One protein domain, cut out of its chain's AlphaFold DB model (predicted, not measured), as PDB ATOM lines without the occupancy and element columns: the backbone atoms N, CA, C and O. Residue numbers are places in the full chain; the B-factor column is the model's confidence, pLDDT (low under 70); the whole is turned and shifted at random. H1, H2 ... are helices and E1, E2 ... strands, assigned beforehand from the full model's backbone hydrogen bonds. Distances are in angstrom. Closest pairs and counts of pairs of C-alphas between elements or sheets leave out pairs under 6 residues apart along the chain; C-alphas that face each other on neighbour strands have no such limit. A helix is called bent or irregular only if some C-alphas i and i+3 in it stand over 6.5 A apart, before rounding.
ATOM      1  N   THR A 401     153.010 148.875 195.263       65.56
ATOM      2  CA  THR A 401     152.716 147.435 195.367       65.56
ATOM      3  C   THR A 401     153.725 146.555 194.639       65.56
ATOM      4  O   THR A 401     154.084 145.487 195.130       65.56
ATOM      5  N   ASP A 402     154.197 146.995 193.479       66.06
ATOM      6  CA  ASP A 402     154.952 146.160 192.550       66.06
ATOM      7  C   ASP A 402     156.426 146.096 192.998       66.06
ATOM      8  O   ASP A 402     157.059 145.046 192.898       66.06
ATOM      9  N   LEU A 403     156.929 147.171 193.625       64.06
ATOM     10  CA  LEU A 403     158.232 147.221 194.306       64.06
ATOM     11  C   LEU A 403     158.265 146.369 195.587       64.06
ATOM     12  O   LEU A 403     159.213 145.608 195.796       64.06
ATOM     13  N   VAL A 404     157.219 146.432 196.419       65.50
ATOM     14  CA  VAL A 404     157.091 145.554 197.599       65.50
ATOM     15  C   VAL A 404     157.045 144.087 197.156       65.50
ATOM     16  O   VAL A 404     157.818 143.264 197.642       65.50
ATOM     17  N   THR A 405     156.220 143.762 196.154       66.38
ATOM     18  CA  THR A 405     156.106 142.392 195.620       66.38
ATOM     19  C   THR A 405     157.401 141.910 194.957       66.38
ATOM     20  O   THR A 405     157.687 140.717 194.981       66.38
ATOM     21  N   HIS A 406     158.211 142.808 194.385       67.75
ATOM     22  CA  HIS A 406     159.538 142.478 193.863       67.75
ATOM     23  C   HIS A 406     160.513 142.081 194.978       67.75
ATOM     24  O   HIS A 406     161.166 141.046 194.874       67.75
ATOM     25  N   SER A 407     160.582 142.879 196.044       61.38
ATOM     26  CA  SER A 407     161.491 142.662 197.183       61.38
ATOM     27  C   SER A 407     161.196 141.338 197.900       61.38
ATOM     28  O   SER A 407     162.103 140.590 198.251       61.38
ATOM     29  N   LEU A 408     159.910 140.985 198.001       66.31
ATOM     30  CA  LEU A 408     159.431 139.732 198.587       66.31
ATOM     31  C   LEU A 408     159.861 138.450 197.850       66.31
ATOM     32  O   LEU A 408     159.770 137.374 198.436       66.31
ATOM     33  N   LYS A 409     160.323 138.521 196.593       67.19
ATOM     34  CA  LYS A 409     160.684 137.326 195.796       67.19
ATOM     35  C   LYS A 409     161.865 136.531 196.361       67.19
ATOM     36  O   LYS A 409     162.040 135.378 195.977       67.19
ATOM     37  N   PHE A 410     162.677 137.154 197.212       61.09
ATOM     38  CA  PHE A 410     163.904 136.571 197.754       61.09
ATOM     39  C   PHE A 410     163.755 136.072 199.201       61.09
ATOM     40  O   PHE A 410     164.625 135.348 199.681       61.09
ATOM     41  N   CYS A 411     162.649 136.399 199.879       61.91
ATOM     42  CA  CYS A 411     162.352 135.912 201.228       61.91
ATOM     43  C   CYS A 411     161.844 134.466 201.174       61.91
ATOM     44  O   CYS A 411     160.918 134.163 200.416       61.91
ATOM     45  N   ARG A 412     162.423 133.577 201.988       55.03
ATOM     46  CA  ARG A 412     161.966 132.178 202.090       55.03
ATOM     47  C   ARG A 412     160.893 132.018 203.164       55.03
ATOM     48  O   ARG A 412     159.939 131.274 202.944       55.03
ATOM     49  N   ASP A 413     161.008 132.773 204.255       61.56
ATOM     50  CA  ASP A 413     160.095 132.687 205.389       61.56
ATOM     51  C   ASP A 413     159.067 133.824 205.439       61.56
ATOM     52  O   ASP A 413     159.307 134.971 205.053       61.56
ATOM     53  N   SER A 414     157.879 133.500 205.959       61.38
ATOM     54  CA  SER A 414     156.749 134.434 206.010       61.38
ATOM     55  C   SER A 414     156.947 135.595 206.995       61.38
ATOM     56  O   SER A 414     156.177 136.555 206.929       61.38
ATOM     57  N   GLU A 415     157.899 135.502 207.922       59.34
ATOM     58  CA  GLU A 415     158.206 136.545 208.912       59.34
ATOM     59  C   GLU A 415     159.279 137.505 208.374       59.34
ATOM     60  O   GLU A 415     159.068 138.717 208.389       59.34
ATOM     61  N   GLU A 416     160.342 136.986 207.747       61.69
ATOM     62  CA  GLU A 416     161.321 137.787 206.988       61.69
ATOM     63  C   GLU A 416     160.635 138.638 205.910       61.69
ATOM     64  O   GLU A 416     160.875 139.842 205.800       61.69
ATOM     65  N   ALA A 417     159.708 138.024 205.166       64.88
ATOM     66  CA  ALA A 417     158.869 138.692 204.178       64.88
ATOM     67  C   ALA A 417     158.110 139.901 204.760       64.88
ATOM     68  O   ALA A 417     158.010 140.943 204.114       64.88
ATOM     69  N   GLN A 418     157.582 139.794 205.984       63.09
ATOM     70  CA  GLN A 418     156.863 140.895 206.632       63.09
ATOM     71  C   GLN A 418     157.805 142.058 206.969       63.09
ATOM     72  O   GLN A 418     157.474 143.209 206.676       63.09
ATOM     73  N   CYS A 419     158.987 141.764 207.516       67.25
ATOM     74  CA  CYS A 419     159.996 142.771 207.847       67.25
ATOM     75  C   CYS A 419     160.511 143.500 206.596       67.25
ATOM     76  O   CYS A 419     160.524 144.732 206.569       67.25
ATOM     77  N   VAL A 420     160.853 142.762 205.533       72.44
ATOM     78  CA  VAL A 420     161.305 143.345 204.258       72.44
ATOM     79  C   VAL A 420     160.202 144.191 203.623       72.44
ATOM     80  O   VAL A 420     160.460 145.327 203.235       72.44
ATOM     81  N   ALA A 421     158.957 143.706 203.565       72.75
ATOM     82  CA  ALA A 421     157.852 144.484 203.002       72.75
ATOM     83  C   ALA A 421     157.616 145.807 203.749       72.75
ATOM     84  O   ALA A 421     157.430 146.840 203.108       72.75
ATOM     85  N   ALA A 422     157.658 145.794 205.083       70.25
ATOM     86  CA  ALA A 422     157.466 146.996 205.890       70.25
ATOM     87  C   ALA A 422     158.644 147.979 205.794       70.25
ATOM     88  O   ALA A 422     158.417 149.185 205.730       70.25
ATOM     89  N   SER A 423     159.883 147.480 205.710       81.06
ATOM     90  CA  SER A 423     161.064 148.304 205.418       81.06
ATOM     91  C   SER A 423     160.936 149.009 204.061       81.06
ATOM     92  O   SER A 423     161.124 150.222 203.973       81.06
ATOM     93  N   VAL A 424     160.518 148.286 203.015       81.19
ATOM     94  CA  VAL A 424     160.293 148.846 201.670       81.19
ATOM     95  C   VAL A 424     159.144 149.865 201.674       81.19
ATOM     96  O   VAL A 424     159.272 150.935 201.080       81.19
ATOM     97  N   GLU A 425     158.026 149.584 202.355       81.31
ATOM     98  CA  GLU A 425     156.918 150.544 202.496       81.31
ATOM     99  C   GLU A 425     157.338 151.822 203.231       81.31
ATOM    100  O   GLU A 425     156.964 152.914 202.800       81.31
ATOM    101  N   TYR A 426     158.137 151.703 204.294       82.94
ATOM    102  CA  TYR A 426     158.691 152.846 205.016       82.94
ATOM    103  C   TYR A 426     159.645 153.659 204.130       82.94
ATOM    104  O   TYR A 426     159.456 154.866 203.962       82.94
ATOM    105  N   ALA A 427     160.595 152.997 203.466       85.56
ATOM    106  CA  ALA A 427     161.561 153.638 202.580       85.56
ATOM    107  C   ALA A 427     160.908 154.355 201.374       85.56
ATOM    108  O   ALA A 427     161.410 155.381 200.916       85.56
ATOM    109  N   LEU A 428     159.734 153.901 200.913       86.06
ATOM    110  CA  LEU A 428     158.905 154.596 199.910       86.06
ATOM    111  C   LEU A 428     158.266 155.913 200.402       86.06
ATOM    112  O   LEU A 428     157.707 156.653 199.582       86.06
ATOM    113  N   THR A 429     158.285 156.188 201.709       86.19
ATOM    114  CA  THR A 429     157.711 157.404 202.320       86.19
ATOM    115  C   THR A 429     158.740 158.455 202.732       86.19
ATOM    116  O   THR A 429     158.336 159.575 203.042       86.19
ATOM    117  N   LEU A 430     160.034 158.122 202.670       88.75
ATOM    118  CA  LEU A 430     161.128 158.980 203.125       88.75
ATOM    119  C   LEU A 430     161.248 160.300 202.351       88.75
ATOM    120  O   LEU A 430     161.010 160.391 201.138       88.75
ATOM    121  N   GLN A 431     161.669 161.323 203.086       90.25
ATOM    122  CA  GLN A 431     161.937 162.681 202.637       90.25
ATOM    123  C   GLN A 431     163.350 163.111 203.052       90.25
ATOM    124  O   GLN A 431     163.974 162.519 203.929       90.25
ATOM    125  N   VAL A 432     163.875 164.147 202.397       91.81
ATOM    126  CA  VAL A 432     165.188 164.711 202.740       91.81
ATOM    127  C   VAL A 432     165.136 165.323 204.138       91.81
ATOM    128  O   VAL A 432     164.265 166.143 204.420       91.81
ATOM    129  N   GLY A 433     166.087 164.937 204.988       88.00
ATOM    130  CA  GLY A 433     166.150 165.300 206.403       88.00
ATOM    131  C   GLY A 433     165.608 164.241 207.366       88.00
ATOM    132  O   GLY A 433     165.839 164.385 208.564       88.00
ATOM    133  N   ASP A 434     164.946 163.182 206.884       90.56
ATOM    134  CA  ASP A 434     164.488 162.090 207.749       90.56
ATOM    135  C   ASP A 434     165.681 161.314 208.340       90.56
ATOM    136  O   ASP A 434     166.663 161.025 207.648       90.56
ATOM    137  N   GLU A 435     165.577 160.949 209.618       90.56
ATOM    138  CA  GLU A 435     166.535 160.082 210.309       90.56
ATOM    139  C   GLU A 435     166.045 158.626 210.297       90.56
ATOM    140  O   GLU A 435     164.865 158.352 210.535       90.56
ATOM    141  N   VAL A 436     166.954 157.688 210.045       90.56
ATOM    142  CA  VAL A 436     166.653 156.267 209.822       90.56
ATOM    143  C   VAL A 436     167.733 155.364 210.414       90.56
ATOM    144  O   VAL A 436     168.884 155.776 210.543       90.56
ATOM    145  N   ASP A 437     167.387 154.110 210.699       85.50
ATOM    146  CA  ASP A 437     168.373 153.054 210.940       85.50
ATOM    147  C   ASP A 437     168.701 152.380 209.596       85.50
ATOM    148  O   ASP A 437     167.798 151.993 208.848       85.50
ATOM    149  N   VAL A 438     169.987 152.226 209.276       86.56
ATOM    150  CA  VAL A 438     170.459 151.688 207.990       86.56
ATOM    151  C   VAL A 438     171.386 150.502 208.216       86.56
ATOM    152  O   VAL A 438     172.392 150.622 208.913       86.56
ATOM    153  N   LEU A 439     171.081 149.367 207.589       81.31
ATOM    154  CA  LEU A 439     171.982 148.220 207.536       81.31
ATOM    155  C   LEU A 439     173.058 148.485 206.478       81.31
ATOM    156  O   LEU A 439     172.756 148.531 205.282       81.31
ATOM    157  N   ASP A 440     174.305 148.684 206.893       77.81
ATOM    158  CA  ASP A 440     175.429 148.915 205.983       77.81
ATOM    159  C   ASP A 440     175.857 147.635 205.236       77.81
ATOM    160  O   ASP A 440     175.321 146.542 205.435       77.81
ATOM    161  N   ARG A 441     176.839 147.767 204.338       73.62
ATOM    162  CA  ARG A 441     177.377 146.642 203.550       73.62
ATOM    163  C   ARG A 441     178.172 145.626 204.373       73.62
ATOM    164  O   ARG A 441     178.446 144.541 203.871       73.62
ATOM    165  N   ASN A 442     178.545 145.976 205.600       66.88
ATOM    166  CA  ASN A 442     179.264 145.111 206.530       66.88
ATOM    167  C   ASN A 442     178.292 144.299 207.408       66.88
ATOM    168  O   ASN A 442     178.734 143.452 208.181       66.88
ATOM    169  N   GLY A 443     176.979 144.537 207.289       68.12
ATOM    170  CA  GLY A 443     175.949 143.900 208.110       68.12
ATOM    171  C   GLY A 443     175.715 144.589 209.458       68.12
ATOM    172  O   GLY A 443     175.090 143.996 210.337       68.12
ATOM    173  N   CYS A 444     176.183 145.828 209.629       72.88
ATOM    174  CA  CYS A 444     176.008 146.613 210.849       72.88
ATOM    175  C   CYS A 444     174.878 147.639 210.695       72.88
ATOM    176  O   CYS A 444     174.778 148.331 209.680       72.88
ATOM    177  N   TRP A 445     174.035 147.778 211.719       80.75
ATOM    178  CA  TRP A 445     173.054 148.862 211.784       80.75
ATOM    179  C   TRP A 445     173.733 150.167 212.212       80.75
ATOM    180  O   TRP A 445     174.506 150.186 213.167       80.75
ATOM    181  N   ASN A 446     173.446 151.247 211.489       81.62
ATOM    182  CA  ASN A 446     173.999 152.583 211.692       81.62
ATOM    183  C   ASN A 446     172.862 153.620 211.659       81.62
ATOM    184  O   ASN A 446     172.001 153.536 210.781       81.62
ATOM    185  N   ASP A 447     172.903 154.650 212.509       86.50
ATOM    186  CA  ASP A 447     172.049 155.831 212.331       86.50
ATOM    187  C   ASP A 447     172.443 156.545 211.027       86.50
ATOM    188  O   ASP A 447     173.621 156.867 210.813       86.50
ATOM    189  N   GLY A 448     171.466 156.823 210.168       88.56
ATOM    190  CA  GLY A 448     171.630 157.545 208.912       88.56
ATOM    191  C   GLY A 448     170.644 158.703 208.767       88.56
ATOM    192  O   GLY A 448     169.560 158.698 209.346       88.56
ATOM    193  N   VAL A 449     171.013 159.698 207.960       90.69
ATOM    194  CA  VAL A 449     170.143 160.827 207.593       90.69
ATOM    195  C   VAL A 449     169.957 160.852 206.082       90.69
ATOM    196  O   VAL A 449     170.933 160.760 205.331       90.69
ATOM    197  N   VAL A 450     168.714 161.002 205.624       92.69
ATOM    198  CA  VAL A 450     168.382 161.131 204.201       92.69
ATOM    199  C   VAL A 450     168.870 162.478 203.668       92.69
ATOM    200  O   VAL A 450     168.392 163.535 204.077       92.69
ATOM    201  N   VAL A 451     169.810 162.444 202.724       90.69
ATOM    202  CA  VAL A 451     170.393 163.628 202.070       90.69
ATOM    203  C   VAL A 451     169.723 163.927 200.729       90.69
ATOM    204  O   VAL A 451     169.557 165.093 200.388       90.69
ATOM    205  N   ASP A 452     169.331 162.896 199.975       91.12
ATOM    206  CA  ASP A 452     168.666 163.037 198.673       91.12
ATOM    207  C   ASP A 452     167.768 161.822 198.368       91.12
ATOM    208  O   ASP A 452     167.923 160.749 198.957       91.12
ATOM    209  N   VAL A 453     166.798 161.986 197.466       91.31
ATOM    210  CA  VAL A 453     165.741 161.008 197.171       91.31
ATOM    211  C   VAL A 453     165.488 160.938 195.661       91.31
ATOM    212  O   VAL A 453     164.774 161.766 195.091       91.31
ATOM    213  N   PHE A 454     166.004 159.898 195.003       88.94
ATOM    214  CA  PHE A 454     165.816 159.702 193.567       88.94
ATOM    215  C   PHE A 454     164.441 159.098 193.254       88.94
ATOM    216  O   PHE A 454     164.098 157.997 193.709       88.94
ATOM    217  N   ARG A 455     163.662 159.795 192.416       86.31
ATOM    218  CA  ARG A 455     162.324 159.377 191.973       86.31
ATOM    219  C   ARG A 455     162.295 159.108 190.476       86.31
ATOM    220  O   ARG A 455     162.519 160.012 189.675       86.31
ATOM    221  N   GLU A 456     161.923 157.892 190.089       74.94
ATOM    222  CA  GLU A 456     161.639 157.595 188.684       74.94
ATOM    223  C   GLU A 456     160.330 158.275 188.265       74.94
ATOM    224  O   GLU A 456     159.351 158.254 189.018       74.94
ATOM    225  N   SER A 457     160.351 158.920 187.090       69.38
ATOM    226  CA  SER A 457     159.235 159.686 186.503       69.38
ATOM    227  C   SER A 457     158.545 160.673 187.466       69.38
ATOM    228  O   SER A 457     157.388 161.044 187.278       69.38
ATOM    229  N   GLY A 458     159.255 161.108 188.514       63.50
ATOM    230  CA  GLY A 458     158.766 162.007 189.563       63.50
ATOM    231  C   GLY A 458     157.776 161.395 190.565       63.50
ATOM    232  O   GLY A 458     157.490 162.039 191.574       63.50
ATOM    233  N   GLN A 459     157.267 160.176 190.343       69.44
ATOM    234  CA  GLN A 459     156.147 159.625 191.126       69.44
ATOM    235  C   GLN A 459     156.545 158.626 192.219       69.44
ATOM    236  O   GLN A 459     155.863 158.558 193.243       69.44
ATOM    237  N   VAL A 460     157.617 157.847 192.036       78.00
ATOM    238  CA  VAL A 460     157.995 156.784 192.986       78.00
ATOM    239  C   VAL A 460     159.485 156.819 193.298       78.00
ATOM    240  O   VAL A 460     160.319 156.837 192.394       78.00
ATOM    241  N   VAL A 461     159.809 156.816 194.594       82.38
ATOM    242  CA  VAL A 461     161.186 156.722 195.095       82.38
ATOM    243  C   VAL A 461     161.765 155.356 194.739       82.38
ATOM    244  O   VAL A 461     161.145 154.333 195.030       82.38
ATOM    245  N   LYS A 462     162.951 155.341 194.123       84.50
ATOM    246  CA  LYS A 462     163.722 154.112 193.870       84.50
ATOM    247  C   LYS A 462     164.975 154.017 194.729       84.50
ATOM    248  O   LYS A 462     165.250 152.945 195.256       84.50
ATOM    249  N   PHE A 463     165.697 155.122 194.889       87.75
ATOM    250  CA  PHE A 463     166.941 155.165 195.655       87.75
ATOM    251  C   PHE A 463     166.924 156.336 196.631       87.75
ATOM    252  O   PHE A 463     166.353 157.389 196.342       87.75
ATOM    253  N   VAL A 464     167.573 156.141 197.771       89.25
ATOM    254  CA  VAL A 464     167.717 157.136 198.834       89.25
ATOM    255  C   VAL A 464     169.207 157.296 199.113       89.25
ATOM    256  O   VAL A 464     169.907 156.300 199.291       89.25
ATOM    257  N   LEU A 465     169.700 158.533 199.112       91.81
ATOM    258  CA  LEU A 465     171.069 158.856 199.501       91.81
ATOM    259  C   LEU A 465     171.098 159.082 201.007       91.81
ATOM    260  O   LEU A 465     170.456 160.003 201.512       91.81
ATOM    261  N   LEU A 466     171.852 158.253 201.714       89.81
ATOM    262  CA  LEU A 466     171.919 158.225 203.169       89.81
ATOM    263  C   LEU A 466     173.326 158.596 203.617       89.81
ATOM    264  O   LEU A 466     174.284 157.941 203.217       89.81
ATOM    265  N   ARG A 467     173.463 159.626 204.457       88.94
ATOM    266  CA  ARG A 467     174.716 159.915 205.172       88.94
ATOM    267  C   ARG A 467     174.716 159.132 206.475       88.94
ATOM    268  O   ARG A 467     173.841 159.359 207.307       88.94
ATOM    269  N   LEU A 468     175.689 158.245 206.646       85.00
ATOM    270  CA  LEU A 468     175.831 157.420 207.844       85.00
ATOM    271  C   LEU A 468     176.612 158.181 208.923       85.00
ATOM    272  O   LEU A 468     177.623 158.817 208.640       85.00
ATOM    273  N   SER A 469     176.133 158.125 210.164       74.56
ATOM    274  CA  SER A 469     176.661 158.897 211.303       74.56
ATOM    275  C   SER A 469     178.029 158.434 211.818       74.56
ATOM    276  O   SER A 469     178.799 159.249 212.319       74.56
ATOM    277  N   LEU A 470     178.328 157.137 211.696       62.12
ATOM    278  CA  LEU A 470     179.592 156.520 212.122       62.12
ATOM    279  C   LEU A 470     180.700 156.607 211.059       62.12
ATOM    280  O   LEU A 470     181.809 156.121 211.277       62.12
ATOM    281  N   TRP A 471     180.402 157.212 209.910       62.28
ATOM    282  CA  TRP A 471     181.326 157.382 208.797       62.28
ATOM    283  C   TRP A 471     181.774 158.848 208.728       62.28
ATOM    284  O   TRP A 471     181.136 159.741 209.288       62.28
ATOM    285  N   ASP A 472     182.897 159.114 208.061       55.47
ATOM    286  CA  ASP A 472     183.354 160.489 207.848       55.47
ATOM    287  C   ASP A 472     182.378 161.291 206.959       55.47
ATOM    288  O   ASP A 472     181.392 160.771 206.436       55.47
ATOM    289  N   ALA A 473     182.622 162.593 206.774       50.59
ATOM    290  CA  ALA A 473     181.706 163.470 206.029       50.59
ATOM    291  C   ALA A 473     181.471 163.053 204.553       50.59
ATOM    292  O   ALA A 473     180.551 163.571 203.913       50.59
ATOM    293  N   SER A 474     182.277 162.119 204.032       54.81
ATOM    294  CA  SER A 474     182.168 161.467 202.719       54.81
ATOM    295  C   SER A 474     181.326 160.180 202.713       54.81
ATOM    296  O   SER A 474     181.006 159.678 201.636       54.81
ATOM    297  N   GLY A 475     180.937 159.657 203.880       65.62
ATOM    298  CA  GLY A 475     180.175 158.418 204.077       65.62
ATOM    299  C   GLY A 475     178.700 158.491 203.674       65.62
ATOM    300  O   GLY A 475     177.814 158.261 204.498       65.62
ATOM    301  N   SER A 476     178.422 158.829 202.412       81.62
ATOM    302  CA  SER A 476     177.075 158.806 201.836       81.62
ATOM    303  C   SER A 476     176.875 157.617 200.888       81.62
ATOM    304  O   SER A 476     177.542 157.542 199.854       81.62
ATOM    305  N   GLU A 477     175.934 156.721 201.199       86.69
ATOM    306  CA  GLU A 477     175.572 155.564 200.368       86.69
ATOM    307  C   GLU A 477     174.221 155.793 199.665       86.69
ATOM    308  O   GLU A 477     173.239 156.178 200.297       86.69
ATOM    309  N   TRP A 478     174.148 155.512 198.359       88.31
ATOM    310  CA  TRP A 478     172.871 155.306 197.669       88.31
ATOM    311  C   TRP A 478     172.363 153.889 197.947       88.31
ATOM    312  O   TRP A 478     172.998 152.920 197.530       88.31
ATOM    313  N   VAL A 479     171.211 153.775 198.608       86.75
ATOM    314  CA  VAL A 479     170.557 152.499 198.933       86.75
ATOM    315  C   VAL A 479     169.257 152.379 198.140       86.75
ATOM    316  O   VAL A 479     168.486 153.341 198.057       86.75
ATOM    317  N   SER A 480     168.991 151.213 197.537       87.62
ATOM    318  CA  SER A 480     167.695 150.966 196.900       87.62
ATOM    319  C   SER A 480     166.607 150.773 197.947       87.62
ATOM    320  O   SER A 480     166.738 149.979 198.880       87.62
ATOM    321  N   VAL A 481     165.462 151.412 197.724       84.50
ATOM    322  CA  VAL A 481     164.244 151.231 198.525       84.50
ATOM    323  C   VAL A 481     163.795 149.764 198.564       84.50
ATOM    324  O   VAL A 481     163.168 149.346 199.529       84.50
ATOM    325  N   THR A 482     164.138 148.963 197.548       81.38
ATOM    326  CA  THR A 482     163.781 147.534 197.464       81.38
ATOM    327  C   THR A 482     164.695 146.595 198.256       81.38
ATOM    328  O   THR A 482     164.418 145.400 198.307       81.38
ATOM    329  N   GLU A 483     165.806 147.072 198.827       77.94
ATOM    330  CA  GLU A 483     166.769 146.203 199.530       77.94
ATOM    331  C   GLU A 483     166.321 145.807 200.947       77.94
ATOM    332  O   GLU A 483     166.914 144.910 201.537       77.94
ATOM    333  N   GLY A 484     165.300 146.457 201.519       80.56
ATOM    334  CA  GLY A 484     164.835 146.164 202.884       80.56
ATOM    335  C   GLY A 484     165.827 146.558 203.996       80.56
ATOM    336  O   GLY A 484     165.680 146.127 205.136       80.56
ATOM    337  N   ARG A 485     166.850 147.361 203.664       83.50
ATOM    338  CA  ARG A 485     167.963 147.769 204.546       83.50
ATOM    339  C   ARG A 485     167.689 149.028 205.381       83.50
ATOM    340  O   ARG A 485     168.577 149.450 206.114       83.50
ATOM    341  N   ILE A 486     166.519 149.656 205.245       86.06
ATOM    342  CA  ILE A 486     166.208 150.958 205.860       86.06
ATOM    343  C   ILE A 486     165.005 150.813 206.794       86.06
ATOM    344  O   ILE A 486     163.926 150.399 206.361       86.06
ATOM    345  N   LEU A 487     165.173 151.166 208.063       85.81
ATOM    346  CA  LEU A 487     164.140 151.090 209.095       85.81
ATOM    347  C   LEU A 487     163.925 152.459 209.763       85.81
ATOM    348  O   LEU A 487     164.800 153.325 209.687       85.81
ATOM    349  N   PRO A 488     162.772 152.686 210.419       85.38
ATOM    350  CA  PRO A 488     162.577 153.864 211.257       85.38
ATOM    351  C   PRO A 488     163.635 153.940 212.361       85.38
ATOM    352  O   PRO A 488     164.035 152.903 212.892       85.38
ATOM    353  N   ARG A 489     164.053 155.158 212.732       82.94
ATOM    354  CA  ARG A 489     165.090 155.346 213.754       82.94
ATOM    355  C   ARG A 489     164.736 154.650 215.078       82.94
ATOM    356  O   ARG A 489     163.633 154.817 215.611       82.94
ATOM    357  N   GLY A 490     165.689 153.904 215.629       71.38
ATOM    358  CA  GLY A 490     165.573 153.181 216.896       71.38
ATOM    359  C   GLY A 490     164.907 151.800 216.816       71.38
ATOM    360  O   GLY A 490     164.739 151.166 217.861       71.38
ATOM    361  N   VAL A 491     164.541 151.313 215.626       72.88
ATOM    362  CA  VAL A 491     163.973 149.967 215.436       72.88
ATOM    363  C   VAL A 491     165.064 148.897 215.503       72.88
ATOM    364  O   VAL A 491     164.850 147.851 216.121       72.88
ATOM    365  N   ALA A 492     166.244 149.152 214.932       69.25
ATOM    366  CA  ALA A 492     167.393 148.247 215.009       69.25
ATOM    367  C   ALA A 492     167.846 148.050 216.467       69.25
ATOM    368  O   ALA A 492     168.015 146.917 216.929       69.25
ATOM    369  N   ASP A 493     167.904 149.159 217.209       65.62
ATOM    370  CA  ASP A 493     168.168 149.229 218.651       65.62
ATOM    371  C   ASP A 493     167.039 148.653 219.529       65.62
ATOM    372  O   ASP A 493     167.205 148.514 220.742       65.62
ATOM    373  N   GLY A 494     165.865 148.352 218.960       61.03
ATOM    374  CA  GLY A 494     164.694 147.863 219.697       61.03
ATOM    375  C   GLY A 494     164.022 148.895 220.615       61.03
ATOM    376  O   GLY A 494     163.199 148.519 221.449       61.03
ATOM    377  N   LYS A 495     164.350 150.186 220.472       61.09
ATOM    378  CA  LYS A 495     163.783 151.310 221.244       61.09
ATOM    379  C   LYS A 495     162.387 151.719 220.759       61.09
ATOM    380  O   LYS A 495     161.639 152.322 221.526       61.09
ATOM    381  N   THR A 496     162.033 151.407 219.511       58.00
ATOM    382  CA  THR A 496     160.750 151.765 218.883       58.00
ATOM    383  C   THR A 496     160.095 150.557 218.199       58.00
ATOM    384  O   THR A 496     160.768 149.704 217.621       58.00
ATOM    385  N   SER A 497     158.762 150.457 218.278       57.88
ATOM    386  CA  SER A 497     157.970 149.528 217.457       57.88
ATOM    387  C   SER A 497     157.568 150.186 216.136       57.88
ATOM    388  O   SER A 497     157.508 151.414 216.033       57.88
ATOM    389  N   PHE A 498     157.278 149.382 215.110       64.00
ATOM    390  CA  PHE A 498     156.805 149.894 213.822       64.00
ATOM    391  C   PHE A 498     155.690 149.034 213.215       64.00
ATOM    392  O   PHE A 498     155.577 147.836 213.468       64.00
ATOM    393  N   MET A 499     154.822 149.673 212.429       54.88
ATOM    394  CA  MET A 499     153.637 149.039 211.848       54.88
ATOM    395  C   MET A 499     153.946 148.415 210.486       54.88
ATOM    396  O   MET A 499     154.334 149.113 209.554       54.88
ATOM    397  N   ILE A 500     153.669 147.121 210.349       54.62
ATOM    398  CA  ILE A 500     153.757 146.362 209.101       54.62
ATOM    399  C   ILE A 500     152.445 146.513 208.315       54.62
ATOM    400  O   ILE A 500     151.347 146.349 208.859       54.62
ATOM    401  N   GLY A 501     152.554 146.850 207.027       46.28
ATOM    402  CA  GLY A 501     151.429 146.996 206.100       46.28
ATOM    403  C   GLY A 501     150.744 145.672 205.718       46.28
ATOM    404  O   GLY A 501     151.334 144.600 205.847       46.28
ATOM    405  N   PRO A 502     149.487 145.711 205.231       45.41
ATOM    406  CA  PRO A 502     148.812 144.521 204.731       45.41
ATOM    407  C   PRO A 502     149.330 144.172 203.325       45.41
ATOM    408  O   PRO A 502     148.996 144.836 202.343       45.41
ATOM    409  N   THR A 503     150.140 143.121 203.222       49.12
ATOM    410  CA  THR A 503     150.676 142.618 201.948       49.12
ATOM    411  C   THR A 503     149.665 141.725 201.211       49.12
ATOM    412  O   THR A 503     148.612 141.362 201.735       49.12
ATOM    413  N   HIS A 504     149.991 141.289 199.987       39.94
ATOM    414  CA  HIS A 504     149.142 140.359 199.223       39.94
ATOM    415  C   HIS A 504     148.920 138.998 199.933       39.94
ATOM    416  O   HIS A 504     147.973 138.280 199.608       39.94
ATOM    417  N   SER A 505     149.760 138.642 200.915       37.94
ATOM    418  CA  SER A 505     149.594 137.465 201.781       37.94
ATOM    419  C   SER A 505     148.889 137.763 203.117       37.94
ATOM    420  O   SER A 505     148.245 136.862 203.655       37.94
ATOM    421  N   LEU A 506     148.935 138.999 203.643       46.59
ATOM    422  CA  LEU A 506     148.316 139.380 204.923       46.59
ATOM    423  C   LEU A 506     147.257 140.487 204.780       46.59
ATOM    424  O   LEU A 506     147.549 141.652 204.542       46.59
ATOM    425  N   LYS A 507     145.997 140.152 205.083       49.75
ATOM    426  CA  LYS A 507     144.852 141.090 205.031       49.75
ATOM    427  C   LYS A 507     144.759 142.081 206.209       49.75
ATOM    428  O   LYS A 507     143.738 142.753 206.346       49.75
ATOM    429  N   ARG A 508     145.747 142.139 207.108       45.78
ATOM    430  CA  ARG A 508     145.742 142.993 208.311       45.78
ATOM    431  C   ARG A 508     147.132 143.565 208.567       45.78
ATOM    432  O   ARG A 508     148.115 142.888 208.298       45.78
ATOM    433  N   ARG A 509     147.177 144.776 209.127       51.78
ATOM    434  CA  ARG A 509     148.399 145.362 209.691       51.78
ATOM    435  C   ARG A 509     148.771 144.660 210.995       51.78
ATOM    436  O   ARG A 509     147.879 144.337 211.781       51.78
ATOM    437  N   THR A 510     150.063 144.480 211.227       52.91
ATOM    438  CA  THR A 510     150.636 143.910 212.455       52.91
ATOM    439  C   THR A 510     151.685 144.869 213.011       52.91
ATOM    440  O   THR A 510     152.405 145.511 212.255       52.91
ATOM    441  N   GLU A 511     151.746 145.027 214.330       57.66
ATOM    442  CA  GLU A 511     152.799 145.820 214.970       57.66
ATOM    443  C   GLU A 511     154.011 144.919 215.219       57.66
ATOM    444  O   GLU A 511     153.886 143.889 215.887       57.66
ATOM    445  N   PHE A 512     155.174 145.288 214.683       55.44
ATOM    446  CA  PHE A 512     156.430 144.631 215.018       55.44
ATOM    447  C   PHE A 512     157.027 145.291 216.257       55.44
ATOM    448  O   PHE A 512     157.340 146.482 216.263       55.44
TER     449      PHE A 512
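This is residues 401 to 512 of the 562 residues of an uncharacterized protein of Pythium brassicum (UniProt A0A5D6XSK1). A strongly twisted, curled sheet of five strands makes one side of this domain, with helix H2 packed on it through E5; on the other side of H2 are the small hairpin E6 and E7 and the second helix, H1. The long strand E2 bends sharply, and the sheet wraps partly round. The printed part has 112 residues, with two named helices and then seven named strands, H1 H2 E1 E2 E3 E4 E5 E6 E7. The large sheet has the order E4, E3, E2, E1, E5, all antiparallel, and the class is mixed, helices and strands. The whole is compact, with a radius of gyration of the C-alphas of 13.7 A and spans of 43 by 36 by 22 A.

Begin at E2, residues 445 to 456, whose C-alphas run 27.2 A from (173.054, 148.862, 211.784) to (161.639, 157.595, 188.684). E3 is residues 460 to 468 and 23.2 A long. E1 is residues 435 to 439, E4 476 to 480 and E5 486 to 488. H2, residues 416 to 427, is 16.5 A long. Find C-alpha 401 at (152.716, 147.435, 195.367), where H1, residues 401 to 410, begins. H1 is irregular, but only just: C-alphas 407 and 410 are 6.6 A apart. E6 is residues 498 to 500, and E7, residues 510 to 512, ends at C-alpha 512, (156.430, 144.631, 215.018).

Look first at E2, which bends by 77 degrees at residue 448. E1, E2, E3 and E4 form a meander, each strand the antiparallel neighbour of the one before. N 438 and O 446 are 2.8 A apart between E1 and E2, N 451 and O 465 2.8 A between E2 and E3, and N 466 and O 477 2.9 A between E3 and E4. At the other edge, E5 pairs with E1, with N 437 and O 487 at 2.9 A. H2 is on this sheet; its closest C-alphas to E5 are those of Ser 423 and Leu 487, 5.5 A apart. The closest C-alphas of H2 and E6 are those of Ala 422 and Ile 500, 4.9 A apart. E6 and E7 are an antiparallel hairpin, with N 500 and O 510 at 2.8 A. H1 and H2, a helical hairpin, touch at Val 404 and Ala 421, their closest C-alphas, 5.6 A apart, at a steep tilt of 38 degrees, opposite ways. H1 is not on the large sheet and is apart from E6 and E7. Every O i to N i+4 pair is within hydrogen-bond range in H2, but 4 of 6 in H1.

The two C-alphas farthest apart are those of Asp 472 and Lys 507, 43.2 A. The printed part has no cut, and no link is long. The mean pLDDT of the printed part is 72.7; look for values under 70 at residues 401 to 419, 442 to 443, 457 to 459, 470 to 475 and 492 to 512.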